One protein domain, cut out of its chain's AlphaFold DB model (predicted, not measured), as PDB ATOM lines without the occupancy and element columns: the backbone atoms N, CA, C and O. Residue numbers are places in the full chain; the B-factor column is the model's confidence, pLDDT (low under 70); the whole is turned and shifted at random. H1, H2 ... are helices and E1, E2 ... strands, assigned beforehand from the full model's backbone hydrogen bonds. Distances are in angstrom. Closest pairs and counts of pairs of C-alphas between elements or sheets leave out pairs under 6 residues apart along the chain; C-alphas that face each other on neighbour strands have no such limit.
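AT A GLANCE: This is residues 5 to 116 of the 250 residues of an uncharacterized protein of Lactobacillus hayakitensis DSM 18933 = JCM 14209 (UniProt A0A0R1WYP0). A strongly twisted sheet of four strands makes the core, with H1 packed along E2 and E1; H2, H3 and H4 lie more loosely around it, each reaching it with a few residues. H4 comes in beside E4, and the free residues 85 to 91 stick out at the end of the longest axis away from H1. The printed part has 112 residues with four named helices and four named strands, in the order E1 H1 E2 H2 H3 E3 H4 E4; the sheet runs E2 E1 E3 E4, parallel throughout. The class is mixed, helices and strands, and the whole is compact, with a radius of gyration of the C-alphas of 14.0 A and spans of 41 by 32 by 23 A.

HOW THE PARTS SIT: E1, residues 5 to 9, is an inner strand, parallel to the edge strand E2, residues 29 to 34, with N 7 and O 31 at 2.8 A. H1, residues 17 to 25, is on the sheet over E2 and E1, at a height over the sheet of 9.4 A; its closest C-alphas to E2 are those of Gln 23 and Val 30, 5.2 A apart. E1, H1 and E2 form a strand-helix-strand unit, two parallel neighbour strands with a helix between them along the chain; its crossover is right-handed. H2, residues 39 to 46, and H3, residues 54 to 61, only graze the sheet; they are close but not clearly touching, about perpendicular at 89 degrees, with the closest C-alphas, those of Leu 46 and Thr 54, at 7.2 A. E3, residues 74 to 80, is parallel to E1, with N 76 and O 6 at 2.9 A; E2, H2, H3 and E3 form a split unit, with E1 between its strands, and a right-handed crossover. H4, residues 90 to 102, only grazes the sheet; its closest C-alphas to the edge strand E4, residues 111 to 115, are those of Leu 100 and Leu 112, 6.2 A apart. E4 is parallel to E3, with N 113 and O 77 at 2.9 A, and E3, H4 and E4 form another right-handed strand-helix-strand unit. In H1, H2, H3 and H4 every O i to N i+4 pair is within hydrogen-bond range.

IN THESE COORDINATES: E1 begins at C-alpha 5, (9.645, 22.454, 15.967). E2 is 16.7 A long, E3 19.7 A and H4 18.5 A. H4 begins at C-alpha 90, (-16.746, 43.467, 11.427), and E4 ends at C-alpha 115, (2.289, 40.091, 14.663).

THE WHOLE: The C-alphas of Ala 27 and Glu 89, the two farthest apart, are 41.7 A apart. The printed part has no cut. The link from H3 to E3, residues 62 to 73, is long. The mean pLDDT of the printed part is 86.1; residues 12 to 14 and 82 to 90 are under 70.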
ATOM      1  N   ILE A   5      10.621  21.371  16.029       96.31
ATOM      2  CA  ILE A   5       9.645  22.454  15.967       96.31
ATOM      3  C   ILE A   5       9.669  23.017  14.550       96.31
ATOM      4  O   ILE A   5      10.738  23.361  14.045       96.31
ATOM      5  N   LEU A   6       8.510  23.114  13.905       96.81
ATOM      6  CA  LEU A   6       8.367  23.728  12.593       96.81
ATOM      7  C   LEU A   6       7.937  25.188  12.746       96.81
ATOM      8  O   LEU A   6       6.878  25.481  13.297       96.81
ATOM      9  N   PHE A   7       8.740  26.110  12.227       96.25
ATOM     10  CA  PHE A   7       8.356  27.507  12.052       96.25
ATOM     11  C   PHE A   7       7.971  27.752  10.603       96.25
ATOM     12  O   PHE A   7       8.792  27.571   9.703       96.25
ATOM     13  N   ILE A   8       6.746  28.219  10.388       94.50
ATOM     14  CA  ILE A   8       6.232  28.561   9.064       94.50
ATOM     15  C   ILE A   8       6.139  30.077   8.978       94.50
ATOM     16  O   ILE A   8       5.448  30.708   9.775       94.50
ATOM     17  N   LEU A   9       6.869  30.659   8.029       91.88
ATOM     18  CA  LEU A   9       6.933  32.102   7.824       91.88
ATOM     19  C   LEU A   9       6.189  32.509   6.550       91.88
ATOM     20  O   LEU A   9       6.301  31.847   5.509       91.88
ATOM     21  N   GLU A  10       5.503  33.645   6.612       86.31
ATOM     22  CA  GLU A  10       4.836  34.235   5.452       86.31
ATOM     23  C   GLU A  10       5.815  34.732   4.369       86.31
ATOM     24  O   GLU A  10       6.871  35.308   4.635       86.31
ATOM     25  N   GLY A  11       5.420  34.571   3.101       72.00
ATOM     26  CA  GLY A  11       6.041  35.257   1.968       72.00
ATOM     27  C   GLY A  11       7.258  34.566   1.337       72.00
ATOM     28  O   GLY A  11       7.759  33.533   1.775       72.00
ATOM     29  N   LYS A  12       7.715  35.120   0.204       63.56
ATOM     30  CA  LYS A  12       8.803  34.551  -0.627       63.56
ATOM     31  C   LYS A  12      10.217  34.902  -0.157       63.56
ATOM     32  O   LYS A  12      11.181  34.289  -0.600       63.56
ATOM     33  N   LYS A  13      10.344  35.970   0.635       66.75
ATOM     34  CA  LYS A  13      11.607  36.479   1.199       66.75
ATOM     35  C   LYS A  13      11.348  37.130   2.569       66.75
ATOM     36  O   LYS A  13      11.588  38.335   2.699       66.75
ATOM     37  N   PRO A  14      10.797  36.397   3.553       65.25
ATOM     38  CA  PRO A  14      10.637  36.928   4.899       65.25
ATOM     39  C   PRO A  14      11.993  37.320   5.480       65.25
ATOM     40  O   PRO A  14      13.013  36.680   5.198       65.25
ATOM     41  N   ASP A  15      12.004  38.353   6.324       71.31
ATOM     42  CA  ASP A  15      13.130  38.565   7.228       71.31
ATOM     43  C   ASP A  15      13.102  37.450   8.285       71.31
ATOM     44  O   ASP A  15      12.381  37.510   9.278       71.31
ATOM     45  N   ASN A  16      13.851  36.380   8.024       78.88
ATOM     46  CA  ASN A  16      13.937  35.211   8.896       78.88
ATOM     47  C   ASN A  16      15.087  35.305   9.905       78.88
ATOM     48  O   ASN A  16      15.429  34.300  10.529       78.88
ATOM     49  N   SER A  17      15.702  36.481  10.067       82.56
ATOM     50  CA  SER A  17      16.824  36.666  10.992       82.56
ATOM     51  C   SER A  17      16.457  36.275  12.426       82.56
ATOM     52  O   SER A  17      17.260  35.646  13.109       82.56
ATOM     53  N   TYR A  18      15.224  36.558  12.854       85.06
ATOM     54  CA  TYR A  18      14.729  36.195  14.182       85.06
ATOM     55  C   TYR A  18      14.423  34.716  14.338       85.06
ATOM     56  O   TYR A  18      14.877  34.112  15.305       85.06
ATOM     57  N   ALA A  19      13.724  34.123  13.373       88.94
ATOM     58  CA  ALA A  19      13.503  32.683  13.355       88.94
ATOM     59  C   ALA A  19      14.839  31.920  13.400       88.94
ATOM     60  O   ALA A  19      14.980  30.981  14.178       88.94
ATOM     61  N   ARG A  20      15.853  32.373  12.646       88.62
ATOM     62  CA  ARG A  20      17.214  31.806  12.672       88.62
ATOM     63  C   ARG A  20      17.913  32.010  14.011       88.62
ATOM     64  O   ARG A  20      18.504  31.078  14.536       88.62
ATOM     65  N   LEU A  21      17.810  33.200  14.596       87.56
ATOM     66  CA  LEU A  21      18.377  33.469  15.916       87.56
ATOM     67  C   LEU A  21      17.743  32.586  17.003       87.56
ATOM     68  O   LEU A  21      18.434  32.177  17.933       87.56
ATOM     69  N   LEU A  22      16.441  32.306  16.902       89.31
ATOM     70  CA  LEU A  22      15.751  31.370  17.787       89.31
ATOM     71  C   LEU A  22      16.212  29.936  17.536       89.31
ATOM     72  O   LEU A  22      16.606  29.275  18.488       89.31
ATOM     73  N   GLN A  23      16.279  29.498  16.277       90.75
ATOM     74  CA  GLN A  23      16.833  28.196  15.895       90.75
ATOM     75  C   GLN A  23      18.250  27.975  16.455       90.75
ATOM     76  O   GLN A  23      18.556  26.884  16.917       90.75
ATOM     77  N   GLU A  24      19.108  28.999  16.467       88.44
ATOM     78  CA  GLU A  24      20.462  28.921  17.040       88.44
ATOM     79  C   GLU A  24      20.488  28.870  18.578       88.44
ATOM     80  O   GLU A  24      21.466  28.406  19.167       88.44
ATOM     81  N   LYS A  25      19.462  29.413  19.244       86.38
ATOM     82  CA  LYS A  25      19.414  29.562  20.708       86.38
ATOM     83  C   LYS A  25      18.590  28.492  21.415       86.38
ATOM     84  O   LYS A  25      18.790  28.300  22.614       86.38
ATOM     85  N   MET A  26      17.654  27.865  20.715       87.06
ATOM     86  CA  MET A  26      16.802  26.809  21.248       87.06
ATOM     87  C   MET A  26      17.557  25.480  21.315       87.06
ATOM     88  O   MET A  26      18.501  25.247  20.562       87.06
ATOM     89  N   ALA A  27      17.169  24.623  22.260       82.25
ATOM     90  CA  ALA A  27      17.780  23.304  22.413       82.25
ATOM     91  C   ALA A  27      17.190  22.287  21.420       82.25
ATOM     92  O   ALA A  27      17.853  21.322  21.038       82.25
ATOM     93  N   GLU A  28      15.938  22.500  21.022       83.62
ATOM     94  CA  GLU A  28      15.186  21.719  20.056       83.62
ATOM     95  C   GLU A  28      15.665  21.972  18.635       83.62
ATOM     96  O   GLU A  28      16.173  23.037  18.280       83.62
ATOM     97  N   ASN A  29      15.438  20.978  17.782       90.94
ATOM     98  CA  ASN A  29      15.742  21.107  16.373       90.94
ATOM     99  C   ASN A  29      14.616  21.888  15.682       90.94
ATOM    100  O   ASN A  29      13.571  21.330  15.346       90.94
ATOM    101  N   VAL A  30      14.821  23.192  15.515       94.69
ATOM    102  CA  VAL A  30      13.892  24.061  14.788       94.69
ATOM    103  C   VAL A  30      14.139  23.924  13.287       94.69
ATOM    104  O   VAL A  30      15.262  24.119  12.822       94.69
ATOM    105  N   VAL A  31      13.091  23.656  12.515       94.88
ATOM    106  CA  VAL A  31      13.079  23.737  11.047       94.88
ATOM    107  C   VAL A  31      12.298  24.983  10.653       94.88
ATOM    108  O   VAL A  31      11.214  25.231  11.171       94.88
ATOM    109  N   ILE A  32      12.846  25.787   9.743       93.94
ATOM    110  CA  ILE A  32      12.210  27.023   9.273       93.94
ATOM    111  C   ILE A  32      11.802  26.828   7.819       93.94
ATOM    112  O   ILE A  32      12.672  26.659   6.964       93.94
ATOM    113  N   GLN A  33      10.506  26.929   7.544       93.31
ATOM    114  CA  GLN A  33       9.932  26.828   6.210       93.31
ATOM    115  C   GLN A  33       9.225  28.128   5.816       93.31
ATOM    116  O   GLN A  33       8.613  28.809   6.637       93.31
ATOM    117  N   GLN A  34       9.306  28.484   4.537       89.62
ATOM    118  CA  GLN A  34       8.565  29.612   3.976       89.62
ATOM    119  C   GLN A  34       7.343  29.083   3.232       89.62
ATOM    120  O   GLN A  34       7.480  28.195   2.395       89.62
ATOM    121  N   TYR A  35       6.160  29.640   3.500       86.50
ATOM    122  CA  TYR A  35       4.934  29.200   2.823       86.50
ATOM    123  C   TYR A  35       4.696  29.906   1.476       86.50
ATOM    124  O   TYR A  35       3.953  29.427   0.623       86.50
ATOM    125  N   HIS A  36       5.364  31.044   1.247       83.94
ATOM    126  CA  HIS A  36       5.317  31.835   0.007       83.94
ATOM    127  C   HIS A  36       3.990  32.542  -0.326       83.94
ATOM    128  O   HIS A  36       3.970  33.332  -1.277       83.94
ATOM    129  N   THR A  37       2.932  32.320   0.454       83.44
ATOM    130  CA  THR A  37       1.637  33.029   0.403       83.44
ATOM    131  C   THR A  37       1.197  33.454   1.807       83.44
ATOM    132  O   THR A  37       1.909  33.170   2.769       83.44
ATOM    133  N   ASP A  38       0.049  34.126   1.910       87.00
ATOM    134  CA  ASP A  38      -0.569  34.547   3.174       87.00
ATOM    135  C   ASP A  38      -1.259  33.391   3.930       87.00
ATOM    136  O   ASP A  38      -1.375  32.261   3.433       87.00
ATOM    137  N   ILE A  39      -1.715  33.693   5.150       89.81
ATOM    138  CA  ILE A  39      -2.397  32.751   6.046       89.81
ATOM    139  C   ILE A  39      -3.764  32.308   5.509       89.81
ATOM    140  O   ILE A  39      -4.181  31.175   5.739       89.81
ATOM    141  N   TYR A  40      -4.450  33.158   4.743       89.06
ATOM    142  CA  TYR A  40      -5.770  32.856   4.190       89.06
ATOM    143  C   TYR A  40      -5.692  31.790   3.101       89.06
ATOM    144  O   TYR A  40      -6.578  30.939   2.999       89.06
ATOM    145  N   ALA A  41      -4.624  31.803   2.304       89.12
ATOM    146  CA  ALA A  41      -4.342  30.766   1.328       89.12
ATOM    147  C   ALA A  41      -4.024  29.424   2.003       89.12
ATOM    148  O   ALA A  41      -4.486  28.395   1.524       89.12
ATOM    149  N   LEU A  42      -3.277  29.411   3.116       91.31
ATOM    150  CA  LEU A  42      -3.064  28.186   3.900       91.31
ATOM    151  C   LEU A  42      -4.387  27.655   4.458       91.31
ATOM    152  O   LEU A  42      -4.741  26.502   4.233       91.31
ATOM    153  N   TYR A  43      -5.142  28.533   5.113       93.12
ATOM    154  CA  TYR A  43      -6.438  28.226   5.698       93.12
ATOM    155  C   TYR A  43      -7.425  27.646   4.677       93.12
ATOM    156  O   TYR A  43      -8.024  26.598   4.903       93.12
ATOM    157  N   SER A  44      -7.567  28.301   3.521       91.12
ATOM    158  CA  SER A  44      -8.516  27.897   2.479       91.12
ATOM    159  C   SER A  44      -8.192  26.537   1.877       91.12
ATOM    160  O   SER A  44      -9.107  25.841   1.449       91.12
ATOM    161  N   GLU A  45      -6.913  26.168   1.800       90.69
ATOM    162  CA  GLU A  45      -6.505  24.852   1.313       90.69
ATOM    163  C   GLU A  45      -6.742  23.772   2.380       90.69
ATOM    164  O   GLU A  45      -7.381  22.767   2.080       90.69
ATOM    165  N   LEU A  46      -6.340  24.007   3.636       93.12
ATOM    166  CA  LEU A  46      -6.553  23.051   4.732       93.12
ATOM    167  C   LEU A  46      -8.039  22.827   5.049       93.12
ATOM    168  O   LEU A  46      -8.435  21.736   5.438       93.12
ATOM    169  N   LYS A  47      -8.899  23.828   4.838       92.12
ATOM    170  CA  LYS A  47     -10.349  23.689   5.047       92.12
ATOM    171  C   LYS A  47     -11.031  22.779   4.014       92.12
ATOM    172  O   LYS A  47     -12.174  22.376   4.228       92.12
ATOM    173  N   LYS A  48     -10.383  22.468   2.882       90.56
ATOM    174  CA  LYS A  48     -10.960  21.582   1.850       90.56
ATOM    175  C   LYS A  48     -10.970  20.117   2.278       90.56
ATOM    176  O   LYS A  48     -11.817  19.375   1.786       90.56
ATOM    177  N   ASP A  49     -10.053  19.723   3.160       87.62
ATOM    178  CA  ASP A  49      -9.906  18.350   3.634       87.62
ATOM    179  C   ASP A  49      -9.470  18.332   5.107       87.62
ATOM    180  O   ASP A  49      -8.350  18.706   5.451       87.62
ATOM    181  N   GLU A  50     -10.365  17.875   5.986       81.12
ATOM    182  CA  GLU A  50     -10.125  17.814   7.433       81.12
ATOM    183  C   GLU A  50      -8.945  16.900   7.811       81.12
ATOM    184  O   GLU A  50      -8.245  17.173   8.792       81.12
ATOM    185  N   TYR A  51      -8.679  15.864   7.005       81.25
ATOM    186  CA  TYR A  51      -7.607  14.892   7.237       81.25
ATOM    187  C   TYR A  51      -6.241  15.398   6.782       81.25
ATOM    188  O   TYR A  51      -5.233  14.748   7.048       81.25
ATOM    189  N   PHE A  52      -6.195  16.541   6.100       85.44
ATOM    190  CA  PHE A  52      -4.973  17.065   5.526       85.44
ATOM    191  C   PHE A  52      -4.292  18.037   6.494       85.44
ATOM    192  O   PHE A  52      -4.877  19.043   6.902       85.44
ATOM    193  N   ASP A  53      -3.083  17.705   6.940       91.56
ATOM    194  CA  ASP A  53      -2.330  18.471   7.931       91.56
ATOM    195  C   ASP A  53      -1.431  19.550   7.293       91.56
ATOM    196  O   ASP A  53      -1.182  19.590   6.084       91.56
ATOM    197  N   THR A  54      -0.947  20.464   8.134       94.88
ATOM    198  CA  THR A  54      -0.136  21.612   7.708       94.88
ATOM    199  C   THR A  54       1.213  21.201   7.112       94.88
ATOM    200  O   THR A  54       1.720  21.884   6.220       94.88
ATOM    201  N   VAL A  55       1.800  20.095   7.568       94.75
ATOM    202  CA  VAL A  55       3.093  19.591   7.088       94.75
ATOM    203  C   VAL A  55       2.927  18.957   5.707       94.75
ATOM    204  O   VAL A  55       3.671  19.303   4.788       94.75
ATOM    205  N   SER A  56       1.896  18.130   5.524       92.50
ATOM    206  CA  SER A  56       1.529  17.556   4.223       92.50
ATOM    207  C   SER A  56       1.234  18.641   3.180       92.50
ATOM    208  O   SER A  56       1.711  18.560   2.047       92.50
ATOM    209  N   MET A  57       0.546  19.721   3.570       92.19
ATOM    210  CA  MET A  57       0.301  20.881   2.698       92.19
ATOM    211  C   MET A  57       1.584  21.550   2.209       92.19
ATOM    212  O   MET A  57       1.680  21.985   1.060       92.19
ATOM    213  N   ILE A  58       2.581  21.663   3.082       92.44
ATOM    214  CA  ILE A  58       3.881  22.213   2.708       92.44
ATOM    215  C   ILE A  58       4.589  21.266   1.741       92.44
ATOM    216  O   ILE A  58       5.069  21.729   0.706       92.44
ATOM    217  N   ALA A  59       4.625  19.969   2.053       91.94
ATOM    218  CA  ALA A  59       5.287  18.958   1.234       91.94
ATOM    219  C   ALA A  59       4.713  18.889  -0.196       91.94
ATOM    220  O   ALA A  59       5.464  18.745  -1.160       91.94
ATOM    221  N   GLU A  60       3.397  19.062  -0.367       89.69
ATOM    222  CA  GLU A  60       2.771  19.120  -1.696       89.69
ATOM    223  C   GLU A  60       3.184  20.352  -2.513       89.69
ATOM    224  O   GLU A  60       3.271  20.297  -3.744       89.69
ATOM    225  N   ARG A  61       3.432  21.482  -1.845       87.25
ATOM    226  CA  ARG A  61       3.755  22.759  -2.501       87.25
ATOM    227  C   ARG A  61       5.246  22.934  -2.753       87.25
ATOM    228  O   ARG A  61       5.619  23.625  -3.704       87.25
ATOM    229  N   ASP A  62       6.083  22.344  -1.909       89.06
ATOM    230  CA  ASP A  62       7.535  22.435  -1.968       89.06
ATOM    231  C   ASP A  62       8.152  21.036  -1.958       89.06
ATOM    232  O   ASP A  62       8.389  20.442  -0.912       89.06
ATOM    233  N   ALA A  63       8.485  20.536  -3.149       87.62
ATOM    234  CA  ALA A  63       9.111  19.228  -3.317       87.62
ATOM    235  C   ALA A  63      10.504  19.107  -2.661       87.62
ATOM    236  O   ALA A  63      11.057  18.011  -2.626       87.62
ATOM    237  N   SER A  64      11.100  20.215  -2.195       90.06
ATOM    238  CA  SER A  64      12.348  20.192  -1.419       90.06
ATOM    239  C   SER A  64      12.129  20.014   0.086       90.06
ATOM    240  O   SER A  64      13.097  19.837   0.827       90.06
ATOM    241  N   PHE A  65      10.878  20.047   0.548       92.62
ATOM    242  CA  PHE A  65      10.519  19.802   1.934       92.62
ATOM    243  C   PHE A  65      10.397  18.291   2.181       92.62
ATOM    244  O   PHE A  65       9.402  17.660   1.842       92.62
ATOM    245  N   GLU A  66      11.452  17.703   2.746       91.56
ATOM    246  CA  GLU A  66      11.619  16.247   2.910       91.56
ATOM    247  C   GLU A  66      11.074  15.697   4.244       91.56
ATOM    248  O   GLU A  66      11.490  14.623   4.676       91.56
ATOM    249  N   TYR A  67      10.191  16.435   4.920       93.44
ATOM    250  CA  TYR A  67       9.650  16.060   6.229       93.44
ATOM    251  C   TYR A  67       8.183  15.642   6.139       93.44
ATOM    252  O   TYR A  67       7.446  16.136   5.283       93.44
ATOM    253  N   ASP A  68       7.755  14.793   7.070       92.94
ATOM    254  CA  ASP A  68       6.348  14.436   7.273       92.94
ATOM    255  C   ASP A  68       5.814  14.919   8.635       92.94
ATOM    256  O   ASP A  68       6.557  15.451   9.461       92.94
ATOM    257  N   GLU A  69       4.505  14.782   8.866       91.19
ATOM    258  CA  GLU A  69       3.843  15.217  10.106       91.19
ATOM    259  C   GLU A  69       4.541  14.666  11.364       91.19
ATOM    260  O   GLU A  69       4.735  15.384  12.346       91.19
ATOM    261  N   SER A  70       4.998  13.409  11.319       92.25
ATOM    262  CA  SER A  70       5.601  12.720  12.461       92.25
ATOM    263  C   SER A  70       7.006  13.220  12.811       92.25
ATOM    264  O   SER A  70       7.516  12.927  13.899       92.25
ATOM    265  N   ASP A  71       7.634  14.002  11.926       94.06
ATOM    266  CA  ASP A  71       8.924  14.631  12.189       94.06
ATOM    267  C   ASP A  71       8.840  15.795  13.180       94.06
ATOM    268  O   ASP A  71       9.885  16.164  13.736       94.06
ATOM    269  N   PHE A  72       7.647  16.361  13.400       95.38
ATOM    270  CA  PHE A  72       7.432  17.570  14.189       95.38
ATOM    271  C   PHE A  72       6.544  17.318  15.404       95.38
ATOM    272  O   PHE A  72       5.515  16.661  15.338       95.38
ATOM    273  N   SER A  73       6.936  17.887  16.543       95.12
ATOM    274  CA  SER A  73       6.109  17.890  17.753       95.12
ATOM    275  C   SER A  73       5.248  19.141  17.874       95.12
ATOM    276  O   SER A  73       4.280  19.139  18.626       95.12
ATOM    277  N   GLN A  74       5.671  20.233  17.233       96.31
ATOM    278  CA  GLN A  74       5.042  21.542  17.351       96.31
ATOM    279  C   GLN A  74       5.196  22.323  16.047       96.31
ATOM    280  O   GLN A  74       6.262  22.298  15.425       96.31
ATOM    281  N   ILE A  75       4.158  23.063  15.677       97.12
ATOM    282  CA  ILE A  75       4.090  23.915  14.496       97.12
ATOM    283  C   ILE A  75       3.673  25.317  14.943       97.12
ATOM    284  O   ILE A  75       2.636  25.497  15.581       97.12
ATOM    285  N   TYR A  76       4.466  26.323  14.580       96.75
ATOM    286  CA  TYR A  76       4.174  27.730  14.845       96.75
ATOM    287  C   TYR A  76       4.133  28.528  13.546       96.75
ATOM    288  O   TYR A  76       5.057  28.472  12.729       96.75
ATOM    289  N   LEU A  77       3.059  29.294  13.375       95.44
ATOM    290  CA  LEU A  77       2.770  30.065  12.175       95.44
ATOM    291  C   LEU A  77       3.043  31.546  12.460       95.44
ATOM    292  O   LEU A  77       2.329  32.186  13.231       95.44
ATOM    293  N   PHE A  78       4.077  32.100  11.831       93.06
ATOM    294  CA  PHE A  78       4.409  33.524  11.884       93.06
ATOM    295  C   PHE A  78       3.932  34.190  10.594       93.06
ATOM    296  O   PHE A  78       4.679  34.300   9.616       93.06
ATOM    297  N   PHE A  79       2.671  34.611  10.610       88.88
ATOM    298  CA  PHE A  79       2.022  35.280   9.489       88.88
ATOM    299  C   PHE A  79       1.601  36.698   9.854       88.88
ATOM    300  O   PHE A  79       1.357  37.031  11.018       88.88
ATOM    301  N   ASP A  80       1.505  37.526   8.826       81.00
ATOM    302  CA  ASP A  80       0.858  38.815   8.880       81.00
ATOM    303  C   ASP A  80      -0.655  38.583   8.785       81.00
ATOM    304  O   ASP A  80      -1.155  37.844   7.940       81.00
ATOM    305  N   LEU A  81      -1.425  39.231   9.655       71.69
ATOM    306  CA  LEU A  81      -2.887  39.159   9.581       71.69
ATOM    307  C   LEU A  81      -3.463  40.116   8.513       71.69
ATOM    308  O   LEU A  81      -4.652  40.086   8.234       71.69
ATOM    309  N   ASP A  82      -2.640  40.986   7.919       66.12
ATOM    310  CA  ASP A  82      -3.002  42.023   6.932       66.12
ATOM    311  C   ASP A  82      -4.423  42.617   7.078       66.12
ATOM    312  O   ASP A  82      -5.201  42.722   6.132       66.12
ATOM    313  N   ALA A  83      -4.775  43.074   8.287       56.94
ATOM    314  CA  ALA A  83      -6.057  43.750   8.536       56.94
ATOM    315  C   ALA A  83      -6.198  45.102   7.805       56.94
ATOM    316  O   ALA A  83      -7.217  45.777   7.938       56.94
ATOM    317  N   GLN A  84      -5.161  45.533   7.074       54.22
ATOM    318  CA  GLN A  84      -5.137  46.819   6.383       54.22
ATOM    319  C   GLN A  84      -5.949  46.800   5.082       54.22
ATOM    320  O   GLN A  84      -6.391  47.866   4.659       54.22
ATOM    321  N   HIS A  85      -6.166  45.630   4.464       48.19
ATOM    322  CA  HIS A  85      -6.957  45.518   3.230       48.19
ATOM    323  C   HIS A  85      -8.472  45.633   3.469       48.19
ATOM    324  O   HIS A  85      -9.160  46.269   2.674       48.19
ATOM    325  N   ASP A  86      -8.971  45.102   4.591       50.53
ATOM    326  CA  ASP A  86     -10.411  44.945   4.865       50.53
ATOM    327  C   ASP A  86     -10.988  46.049   5.790       50.53
ATOM    328  O   ASP A  86     -12.042  45.888   6.400       50.53
ATOM    329  N   GLY A  87     -10.286  47.177   5.960       53.56
ATOM    330  CA  GLY A  87     -10.827  48.368   6.639       53.56
ATOM    331  C   GLY A  87     -11.099  48.240   8.147       53.56
ATOM    332  O   GLY A  87     -11.685  49.155   8.731       53.56
ATOM    333  N   TYR A  88     -10.638  47.164   8.800       62.28
ATOM    334  CA  TYR A  88     -11.003  46.802  10.183       62.28
ATOM    335  C   TYR A  88     -12.522  46.710  10.394       62.28
ATOM    336  O   TYR A  88     -13.044  47.095  11.443       62.28
ATOM    337  N   GLU A  89     -13.239  46.247   9.374       65.00
ATOM    338  CA  GLU A  89     -14.679  46.034   9.441       65.00
ATOM    339  C   GLU A  89     -15.020  44.767  10.245       65.00
ATOM    340  O   GLU A  89     -14.160  43.924  10.514       65.00
ATOM    341  N   ALA A  90     -16.287  44.621  10.646       67.31
ATOM    342  CA  ALA A  90     -16.746  43.467  11.427       67.31
ATOM    343  C   ALA A  90     -16.446  42.124  10.729       67.31
ATOM    344  O   ALA A  90     -16.098  41.148  11.383       67.31
ATOM    345  N   GLU A  91     -16.493  42.100   9.396       70.44
ATOM    346  CA  GLU A  91     -16.188  40.918   8.586       70.44
ATOM    347  C   GLU A  91     -14.714  40.496   8.689       70.44
ATOM    348  O   GLU A  91     -14.412  39.305   8.724       70.44
ATOM    349  N   ALA A  92     -13.787  41.455   8.793       71.12
ATOM    350  CA  ALA A  92     -12.370  41.161   9.002       71.12
ATOM    351  C   ALA A  92     -12.142  40.504  10.372       71.12
ATOM    352  O   ALA A  92     -11.360  39.566  10.498       71.12
ATOM    353  N   LEU A  93     -12.866  40.966  11.396       72.31
ATOM    354  CA  LEU A  93     -12.796  40.411  12.746       72.31
ATOM    355  C   LEU A  93     -13.268  38.952  12.791       72.31
ATOM    356  O   LEU A  93     -12.611  38.124  13.421       72.31
ATOM    357  N   ASP A  94     -14.368  38.629  12.115       80.25
ATOM    358  CA  ASP A  94     -14.881  37.260  12.085       80.25
ATOM    359  C   ASP A  94     -13.919  36.315  11.355       80.25
ATOM    360  O   ASP A  94     -13.633  35.231  11.865       80.25
ATOM    361  N   LYS A  95     -13.316  36.762  10.242       83.31
ATOM    362  CA  LYS A  95     -12.243  36.010   9.568       83.31
ATOM    363  C   LYS A  95     -11.056  35.765  10.494       83.31
ATOM    364  O   LYS A  95     -10.509  34.669  10.517       83.31
ATOM    365  N   PHE A  96     -10.640  36.763  11.271       83.75
ATOM    366  CA  PHE A  96      -9.511  36.576  12.174       83.75
ATOM    367  C   PHE A  96      -9.789  35.618  13.316       83.75
ATOM    368  O   PHE A  96      -8.920  34.819  13.659       83.75
ATOM    369  N   ARG A  97     -10.983  35.687  13.905       84.62
ATOM    370  CA  ARG A  97     -11.400  34.721  14.921       84.62
ATOM    371  C   ARG A  97     -11.429  33.314  14.350       84.62
ATOM    372  O   ARG A  97     -10.987  32.388  15.017       84.62
ATOM    373  N   GLU A  98     -11.902  33.165  13.116       90.19
ATOM    374  CA  GLU A  98     -11.895  31.885  12.416       90.19
ATOM    375  C   GLU A  98     -10.467  31.359  12.207       90.19
ATOM    376  O   GLU A  98     -10.210  30.189  12.478       90.19
ATOM    377  N   LEU A  99      -9.522  32.217  11.806       91.88
ATOM    378  CA  LEU A  99      -8.110  31.845  11.671       91.88
ATOM    379  C   LEU A  99      -7.477  31.449  13.010       91.88
ATOM    380  O   LEU A  99      -6.820  30.416  13.078       91.88
ATOM    381  N   LEU A 100      -7.669  32.244  14.066       90.38
ATOM    382  CA  LEU A 100      -7.106  31.945  15.385       90.38
ATOM    383  C   LEU A 100      -7.696  30.668  15.982       90.38
ATOM    384  O   LEU A 100      -6.951  29.882  16.547       90.38
ATOM    385  N   ALA A 101      -8.999  30.433  15.810       92.19
ATOM    386  CA  ALA A 101      -9.646  29.210  16.274       92.19
ATOM    387  C   ALA A 101      -9.228  27.970  15.470       92.19
ATOM    388  O   ALA A 101      -9.237  26.868  16.003       92.19
ATOM    389  N   PHE A 102      -8.893  28.127  14.187       94.12
ATOM    390  CA  PHE A 102      -8.414  27.019  13.357       94.12
ATOM    391  C   PHE A 102      -6.939  26.685  13.611       94.12
ATOM    392  O   PHE A 102      -6.529  25.538  13.455       94.12
ATOM    393  N   PHE A 103      -6.145  27.686  13.987       94.75
ATOM    394  CA  PHE A 103      -4.717  27.572  14.260       94.75
ATOM    395  C   PHE A 103      -4.409  27.898  15.732       94.75
ATOM    396  O   PHE A 103      -3.613  28.793  16.028       94.75
ATOM    397  N   ASP A 104      -5.063  27.211  16.668       94.06
ATOM    398  CA  ASP A 104      -4.982  27.493  18.110       94.06
ATOM    399  C   ASP A 104      -3.933  26.638  18.853       94.06
ATOM    400  O   ASP A 104      -3.396  27.049  19.892       94.06
ATOM    401  N   ASN A 105      -3.609  25.468  18.298       93.44
ATOM    402  CA  ASN A 105      -2.806  24.431  18.932       93.44
ATOM    403  C   ASN A 105      -1.566  24.071  18.105       93.44
ATOM    404  O   ASN A 105      -1.647  23.636  16.954       93.44
ATOM    405  N   GLU A 106      -0.392  24.188  18.724       95.38
ATOM    406  CA  GLU A 106       0.876  23.874  18.080       95.38
ATOM    407  C   GLU A 106       1.041  22.390  17.724       95.38
ATOM    408  O   GLU A 106       1.864  22.087  16.868       95.38
ATOM    409  N   THR A 107       0.291  21.471  18.340       94.62
ATOM    410  CA  THR A 107       0.413  20.020  18.095       94.62
ATOM    411  C   THR A 107      -0.602  19.466  17.086       94.62
ATOM    412  O   THR A 107      -0.738  18.250  16.992       94.62
ATOM    413  N   ASP A 108      -1.368  20.326  16.414       94.06
ATOM    414  CA  ASP A 108      -2.359  19.948  15.392       94.06
ATOM    415  C   ASP A 108      -2.080  20.717  14.086       94.06
ATOM    416  O   ASP A 108      -0.993  20.599  13.520       94.06
ATOM    417  N   LYS A 109      -2.994  21.583  13.623       94.81
ATOM    418  CA  LYS A 109      -2.787  22.414  12.424       94.81
ATOM    419  C   LYS A 109      -1.735  23.514  12.634       94.81
ATOM    420  O   LYS A 109      -1.321  24.165  11.671       94.81
ATOM    421  N   GLY A 110      -1.257  23.691  13.862       95.75
ATOM    422  CA  GLY A 110      -0.245  24.663  14.244       95.75
ATOM    423  C   GLY A 110      -0.843  25.903  14.889       95.75
ATOM    424  O   GLY A 110      -2.012  26.222  14.702       95.75
ATOM    425  N   LYS A 111      -0.014  26.617  15.650       95.94
ATOM    426  CA  LYS A 111      -0.427  27.791  16.416       95.94
ATOM    427  C   LYS A 111      -0.093  29.081  15.683       95.94
ATOM    428  O   LYS A 111       1.083  29.362  15.431       95.94
ATOM    429  N   LEU A 112      -1.110  29.877  15.368       94.94
ATOM    430  CA  LEU A 112      -0.958  31.191  14.759       94.94
ATOM    431  C   LEU A 112      -0.514  32.225  15.788       94.94
ATOM    432  O   LEU A 112      -1.154  32.439  16.815       94.94
ATOM    433  N   LEU A 113       0.605  32.879  15.491       93.44
ATOM    434  CA  LEU A 113       1.206  33.890  16.345       93.44
ATOM    435  C   LEU A 113       0.955  35.275  15.766       93.44
ATOM    436  O   LEU A 113       1.184  35.533  14.584       93.44
ATOM    437  N   ILE A 114       0.530  36.196  16.620       87.62
ATOM    438  CA  ILE A 114      -0.003  37.477  16.178       87.62
ATOM    439  C   ILE A 114       1.113  38.508  16.117       87.62
ATOM    440  O   ILE A 114       1.625  38.975  17.135       87.62
ATOM    441  N   SER A 115       1.457  38.915  14.900       88.06
ATOM    442  CA  SER A 115       2.289  40.091  14.663       88.06
ATOM    443  C   SER A 115       1.450  41.203  14.057       88.06
ATOM    444  O   SER A 115       0.716  40.988  13.092       88.06
ATOM    445  N   TYR A 116       1.559  42.404  14.621       84.94
ATOM    446  CA  TYR A 116       0.794  43.546  14.151       84.94
ATOM    447  C   TYR A 116       1.641  44.822  14.196       84.94
ATOM    448  O   TYR A 116       2.251  45.103  15.225       84.94
TER     449      TYR A 116